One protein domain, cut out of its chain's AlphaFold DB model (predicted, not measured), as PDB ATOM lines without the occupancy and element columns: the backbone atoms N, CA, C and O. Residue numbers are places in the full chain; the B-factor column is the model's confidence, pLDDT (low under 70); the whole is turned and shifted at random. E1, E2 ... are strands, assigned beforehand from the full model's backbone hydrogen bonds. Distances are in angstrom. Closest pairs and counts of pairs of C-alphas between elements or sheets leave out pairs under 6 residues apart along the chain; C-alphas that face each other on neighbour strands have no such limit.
ATOM      1  N   LEU A 220     191.221 156.417 142.952       86.50
ATOM      2  CA  LEU A 220     189.797 156.110 143.022       86.50
ATOM      3  C   LEU A 220     189.471 155.544 144.408       86.50
ATOM      4  O   LEU A 220     189.882 154.433 144.740       86.50
ATOM      5  N   VAL A 221     188.719 156.296 145.203       91.31
ATOM      6  CA  VAL A 221     188.197 155.853 146.497       91.31
ATOM      7  C   VAL A 221     186.751 155.425 146.315       91.31
ATOM      8  O   VAL A 221     185.888 156.240 146.006       91.31
ATOM      9  N   VAL A 222     186.484 154.141 146.531       95.94
ATOM     10  CA  VAL A 222     185.131 153.576 146.507       95.94
ATOM     11  C   VAL A 222     184.798 153.075 147.903       95.94
ATOM     12  O   VAL A 222     185.633 152.451 148.558       95.94
ATOM     13  N   GLY A 223     183.582 153.336 148.369       97.19
ATOM     14  CA  GLY A 223     183.143 152.887 149.684       97.19
ATOM     15  C   GLY A 223     181.634 152.768 149.787       97.19
ATOM     16  O   GLY A 223     180.902 153.102 148.859       97.19
ATOM     17  N   THR A 224     181.170 152.286 150.938       97.88
ATOM     18  CA  THR A 224     179.742 152.237 151.272       97.88
ATOM     19  C   THR A 224     179.507 152.905 152.619       97.88
ATOM     20  O   THR A 224     180.323 152.775 153.531       97.88
ATOM     21  N   VAL A 225     178.400 153.630 152.744       97.81
ATOM     22  CA  VAL A 225     177.962 154.268 153.986       97.81
ATOM     23  C   VAL A 225     176.731 153.528 154.488       97.81
ATOM     24  O   VAL A 225     175.776 153.306 153.743       97.81
ATOM     25  N   ARG A 226     176.759 153.124 155.759       98.06
ATOM     26  CA  ARG A 226     175.678 152.382 156.416       98.06
ATOM     27  C   ARG A 226     175.317 153.025 157.749       98.06
ATOM     28  O   ARG A 226     176.156 153.664 158.380       98.06
ATOM     29  N   THR A 227     174.072 152.849 158.175       97.38
ATOM     30  CA  THR A 227     173.618 153.203 159.525       97.38
ATOM     31  C   THR A 227     174.156 152.204 160.559       97.38
ATOM     32  O   THR A 227     174.723 151.168 160.203       97.38
ATOM     33  N   ALA A 228     173.949 152.484 161.851       96.88
ATOM     34  CA  ALA A 228     174.317 151.567 162.937       96.88
ATOM     35  C   ALA A 228     173.634 150.185 162.826       96.88
ATOM     36  O   ALA A 228     174.214 149.188 163.244       96.88
ATOM     37  N   ASP A 229     172.461 150.118 162.186       97.56
ATOM     38  CA  ASP A 229     171.702 148.880 161.947       97.56
ATOM     39  C   ASP A 229     172.101 148.183 160.629       97.56
ATOM     40  O   ASP A 229     171.376 147.337 160.109       97.56
ATOM     41  N   ALA A 230     173.241 148.571 160.047       97.50
ATOM     42  CA  ALA A 230     173.790 148.081 158.782       97.50
ATOM     43  C   ALA A 230     172.954 148.371 157.514       97.50
ATOM     44  O   ALA A 230     173.316 147.898 156.430       97.50
ATOM     45  N   ALA A 231     171.894 149.182 157.598       98.12
ATOM     46  CA  ALA A 231     171.130 149.625 156.429       98.12
ATOM     47  C   ALA A 231     171.950 150.612 155.569       98.12
ATOM     48  O   ALA A 231     172.675 151.435 156.134       98.12
ATOM     49  N   PRO A 232     171.864 150.563 154.225       98.31
ATOM     50  CA  PRO A 232     172.567 151.507 153.358       98.31
ATOM     51  C   PRO A 232     172.050 152.936 153.557       98.31
ATOM     52  O   PRO A 232     170.844 153.164 153.667       98.31
ATOM     53  N   LEU A 233     172.966 153.904 153.597       98.31
ATOM     54  CA  LEU A 233     172.633 155.318 153.738       98.31
ATOM     55  C   LEU A 233     172.762 156.024 152.386       98.31
ATOM     56  O   LEU A 233     173.851 156.445 151.991       98.31
ATOM     57  N   ALA A 234     171.639 156.154 151.683       98.31
ATOM     58  CA  ALA A 234     171.566 156.835 150.397       98.31
ATOM     59  C   ALA A 234     171.602 158.365 150.528       98.31
ATOM     60  O   ALA A 234     171.139 158.923 151.525       98.31
ATOM     61  N   ARG A 235     172.093 159.050 149.484       97.62
ATOM     62  CA  ARG A 235     172.184 160.521 149.393       97.62
ATOM     63  C   ARG A 235     173.009 161.190 150.502       97.62
ATOM     64  O   ARG A 235     172.834 162.376 150.775       97.62
ATOM     65  N   ALA A 236     173.915 160.454 151.132       97.75
ATOM     66  CA  ALA A 236     174.877 161.010 152.070       97.75
ATOM     67  C   ALA A 236     175.974 161.756 151.304       97.75
ATOM     68  O   ALA A 236     176.525 161.227 150.340       97.75
ATOM     69  N   LEU A 237     176.307 162.969 151.748       97.31
ATOM     70  CA  LEU A 237     177.464 163.707 151.248       97.31
ATOM     71  C   LEU A 237     178.732 163.179 151.928       97.31
ATOM     72  O   LEU A 237     178.880 163.274 153.145       97.31
ATOM     73  N   VAL A 238     179.652 162.649 151.132       96.62
ATOM     74  CA  VAL A 238     180.980 162.197 151.544       96.62
ATOM     75  C   VAL A 238     181.995 163.247 151.115       96.62
ATOM     76  O   VAL A 238     182.027 163.632 149.949       96.62
ATOM     77  N   ARG A 239     182.833 163.705 152.048       94.31
ATOM     78  CA  ARG A 239     183.902 164.679 151.795       94.31
ATOM     79  C   ARG A 239     185.252 164.065 152.115       94.31
ATOM     80  O   ARG A 239     185.435 163.516 153.199       94.31
ATOM     81  N   ALA A 240     186.200 164.201 151.200       92.19
ATOM     82  CA  ALA A 240     187.602 163.929 151.462       92.19
ATOM     83  C   ALA A 240     188.284 165.222 151.914       92.19
ATOM     84  O   ALA A 240     188.185 166.250 151.242       92.19
ATOM     85  N   ILE A 241     188.968 165.168 153.053       91.12
ATOM     86  CA  ILE A 241     189.641 166.316 153.657       91.12
ATOM     87  C   ILE A 241     191.134 166.003 153.722       91.12
ATOM     88  O   ILE A 241     191.528 165.008 154.325       91.12
ATOM     89  N   ARG A 242     191.957 166.857 153.111       86.88
ATOM     90  CA  ARG A 242     193.407 166.837 153.292       86.88
ATOM     91  C   ARG A 242     193.753 167.646 154.531       86.88
ATOM     92  O   ARG A 242     193.276 168.772 154.669       86.88
ATOM     93  N   LEU A 243     194.570 167.066 155.400       88.75
ATOM     94  CA  LEU A 243     195.149 167.730 156.563       88.75
ATOM     95  C   LEU A 243     196.581 168.136 156.214       88.75
ATOM     96  O   LEU A 243     197.306 167.332 155.626       88.75
ATOM     97  N   ASP A 244     196.972 169.366 156.530       84.12
ATOM     98  CA  ASP A 244     198.374 169.783 156.450       84.12
ATOM     99  C   ASP A 244     199.117 169.492 157.770       84.12
ATOM    100  O   ASP A 244     198.519 169.071 158.768       84.12
ATOM    101  N   ALA A 245     200.445 169.645 157.761       83.62
ATOM    102  CA  ALA A 245     201.285 169.353 158.924       83.62
ATOM    103  C   ALA A 245     201.077 170.367 160.062       83.62
ATOM    104  O   ALA A 245     201.342 170.069 161.227       83.62
ATOM    105  N   GLU A 246     200.582 171.554 159.724       88.00
ATOM    106  CA  GLU A 246     200.307 172.673 160.613       88.00
ATOM    107  C   GLU A 246     198.886 172.625 161.218       88.00
ATOM    108  O   GLU A 246     198.533 173.477 162.037       88.00
ATOM    109  N   GLY A 247     198.081 171.612 160.874       88.25
ATOM    110  CA  GLY A 247     196.727 171.395 161.394       88.25
ATOM    111  C   GLY A 247     195.610 172.113 160.627       88.25
ATOM    112  O   GLY A 247     194.450 172.068 161.045       88.25
ATOM    113  N   GLY A 248     195.919 172.758 159.508       87.44
ATOM    114  CA  GLY A 248     194.946 173.218 158.532       87.44
ATOM    115  C   GLY A 248     194.294 172.055 157.782       87.44
ATOM    116  O   GLY A 248     194.772 170.918 157.743       87.44
ATOM    117  N   SER A 249     193.120 172.335 157.216       90.00
ATOM    118  CA  SER A 249     192.334 171.341 156.493       90.00
ATOM    119  C   SER A 249     191.710 171.936 155.237       90.00
ATOM    120  O   SER A 249     191.263 173.084 155.235       90.00
ATOM    121  N   ALA A 250     191.678 171.155 154.159       81.50
ATOM    122  CA  ALA A 250     191.065 171.539 152.893       81.50
ATOM    123  C   ALA A 250     190.233 170.382 152.332       81.50
ATOM    124  O   ALA A 250     190.690 169.240 152.305       81.50
ATOM    125  N   THR A 251     189.017 170.665 151.859       84.62
ATOM    126  CA  THR A 251     188.218 169.657 151.142       84.62
ATOM    127  C   THR A 251     188.835 169.432 149.763       84.62
ATOM    128  O   THR A 251     188.984 170.379 148.995       84.62
ATOM    129  N   VAL A 252     189.213 168.188 149.466       84.62
ATOM    130  CA  VAL A 252     189.902 167.783 148.226       84.62
ATOM    131  C   VAL A 252     189.041 166.915 147.309       84.62
ATOM    132  O   VAL A 252     189.453 166.597 146.198       84.62
ATOM    133  N   GLY A 253     187.834 166.556 147.746       85.94
ATOM    134  CA  GLY A 253     186.840 165.910 146.901       85.94
ATOM    135  C   GLY A 253     185.519 165.695 147.629       85.94
ATOM    136  O   GLY A 253     185.479 165.622 148.859       85.94
ATOM    137  N   GLU A 254     184.441 165.582 146.861       92.31
ATOM    138  CA  GLU A 254     183.100 165.305 147.368       92.31
ATOM    139  C   GLU A 254     182.417 164.243 146.503       92.31
ATOM    140  O   GLU A 254     182.632 164.178 145.292       92.31
ATOM    141  N   ALA A 255     181.584 163.414 147.122       95.00
ATOM    142  CA  ALA A 255     180.729 162.451 146.444       95.00
ATOM    143  C   ALA A 255     179.396 162.332 147.185       95.00
ATOM    144  O   ALA A 255     179.315 162.584 148.385       95.00
ATOM    145  N   VAL A 256     178.347 161.922 146.480       96.50
ATOM    146  CA  VAL A 256     177.045 161.626 147.084       96.50
ATOM    147  C   VAL A 256     176.787 160.135 146.939       96.50
ATOM    148  O   VAL A 256     176.988 159.590 145.854       96.50
ATOM    149  N   THR A 257     176.367 159.472 148.017       98.00
ATOM    150  CA  THR A 257     176.059 158.041 147.961       98.00
ATOM    151  C   THR A 257     174.809 157.757 147.127       98.00
ATOM    152  O   THR A 257     173.827 158.510 147.159       98.00
ATOM    153  N   ASP A 258     174.831 156.648 146.396       98.12
ATOM    154  CA  ASP A 258     173.700 156.139 145.625       98.12
ATOM    155  C   ASP A 258     172.645 155.440 146.505       98.12
ATOM    156  O   ASP A 258     172.681 155.509 147.735       98.12
ATOM    157  N   VAL A 259     171.664 154.789 145.874       98.00
ATOM    158  CA  VAL A 259     170.569 154.083 146.564       98.00
ATOM    159  C   VAL A 259     171.041 152.909 147.427       98.00
ATOM    160  O   VAL A 259     170.377 152.584 148.408       98.00
ATOM    161  N   ASP A 260     172.198 152.328 147.107       98.19
ATOM    162  CA  ASP A 260     172.814 151.223 147.843       98.19
ATOM    163  C   ASP A 260     173.810 151.727 148.904       98.19
ATOM    164  O   ASP A 260     174.496 150.942 149.562       98.19
ATOM    165  N   GLY A 261     173.884 153.048 149.103       97.94
ATOM    166  CA  GLY A 261     174.829 153.687 150.011       97.94
ATOM    167  C   GLY A 261     176.264 153.686 149.482       97.94
ATOM    168  O   GLY A 261     177.179 153.991 150.245       97.94
ATOM    169  N   THR A 262     176.486 153.348 148.212       98.00
ATOM    170  CA  THR A 262     177.815 153.296 147.592       98.00
ATOM    171  C   THR A 262     178.221 154.679 147.105       98.00
ATOM    172  O   THR A 262     177.395 155.443 146.613       98.00
ATOM    173  N   PHE A 263     179.498 155.026 147.229       97.00
ATOM    174  CA  PHE A 263     180.065 156.234 146.634       97.00
ATOM    175  C   PHE A 263     181.369 155.920 145.908       97.00
ATOM    176  O   PHE A 263     182.067 154.957 146.228       97.00
ATOM    177  N   SER A 264     181.706 156.781 144.952       93.75
ATOM    178  CA  SER A 264     182.976 156.784 144.238       93.75
ATOM    179  C   SER A 264     183.508 158.209 144.209       93.75
ATOM    180  O   SER A 264     182.771 159.138 143.878       93.75
ATOM    181  N   LEU A 265     184.764 158.386 144.601       90.06
ATOM    182  CA  LEU A 265     185.407 159.679 144.745       90.06
ATOM    183  C   LEU A 265     186.787 159.616 144.091       90.06
ATOM    184  O   LEU A 265     187.577 158.713 144.359       90.06
ATOM    185  N   VAL A 266     187.062 160.568 143.205       82.62
ATOM    186  CA  VAL A 266     188.335 160.659 142.489       82.62
ATOM    187  C   VAL A 266     189.206 161.699 143.185       82.62
ATOM    188  O   VAL A 266     188.853 162.874 143.224       82.62
ATOM    189  N   LEU A 267     190.330 161.264 143.747       84.69
ATOM    190  CA  LEU A 267     191.283 162.110 144.462       84.69
ATOM    191  C   LEU A 267     192.552 162.328 143.654       84.69
ATOM    192  O   LEU A 267     193.026 161.419 142.971       84.69
ATOM    193  N   ALA A 268     193.141 163.518 143.778       74.31
ATOM    194  CA  ALA A 268     194.528 163.733 143.377       74.31
ATOM    195  C   ALA A 268     195.427 162.809 144.205       74.31
ATOM    196  O   ALA A 268     195.283 162.747 145.424       74.31
ATOM    197  N   ALA A 269     196.316 162.066 143.544       66.44
ATOM    198  CA  ALA A 269     197.373 161.362 144.256       66.44
ATOM    199  C   ALA A 269     198.444 162.384 144.652       66.44
ATOM    200  O   ALA A 269     198.997 163.057 143.772       66.44
TER     201      ALA A 269
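AT A GLANCE: This is residues 220 to 269 of the 270 residues of an uncharacterized protein of Vulgatibacter incomptus (UniProt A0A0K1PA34). The domain is a long, bent strand hairpin, E2 and E3, with a second strand pair, E1 and E4, on its E3 side, E4 being the strand of that pair nearer to E3. The hairpin's turn, residues 244 to 248, lies at one end of the long axis, while the loops at residues 225 to 236 and 257 to 261 lie toward the other. The printed part has 50 residues with no named helix and four named strands, E1, E2, E3 and E4 along the chain, in two antiparallel sheets of two strands, E1 - E4 and E2 - E3, and its class is all strand. The whole is loose, with a radius of gyration of the C-alphas of 12.6 A, and elongated, spanning 37 by 21 by 13 A.

IN THESE COORDINATES: E1 is residues 220 to 224 and begins at C-alpha 220, at (189.797, 156.110, 143.022). E2 is residues 237 to 243, 18.9 A from first to last C-alpha, and begins at C-alpha 237, at (177.464, 163.707, 151.248). E3, residues 249 to 256, is the longest strand by residues and measures 20.4 A. It bends by 57 degrees at residue 252. E4 is residues 262 to 267, 16.4 A long, and ends at C-alpha 267, at (191.283, 162.110, 144.462).

HOW THE PARTS SIT: E2 and E3 form a hairpin of antiparallel neighbour strands, with 157 degrees between their directions. The C-alphas of residues 239 and 254 face each other at 4.5 A, and N 240 and O 253 are within hydrogen-bond range at 2.8 A, as are N 250 and O 242 at 2.9 A. E3 and E4 have 9 pairs of C-alphas within 8 A, the closest being those of Ala 255 and Leu 265, 5.7 A apart. E2 and E4 have 1 such pair, the C-alphas of Val 238 and Phe 263 at 7.8 A. E1 and E4 are antiparallel neighbours, also at 157 degrees. N 221 and O 265 are within hydrogen-bond range at 2.8 A, and N 263 and O 223 at 2.9 A. E1 is apart from E2 and from E3.

THE WHOLE: The two C-alphas farthest apart are those of Glu 246 and Val 259, 37.8 A, while the first and last printed C-alphas, of Leu 220 and Ala 269, are 9.3 A apart. The printed part has no cut. The link from E1 to E2, 12 residues, is long; the links from E2 to E3 and from E3 to E4, 5 residues each, are tight. The mean pLDDT of the printed part is 92.2, and residue 269 alone is under 70.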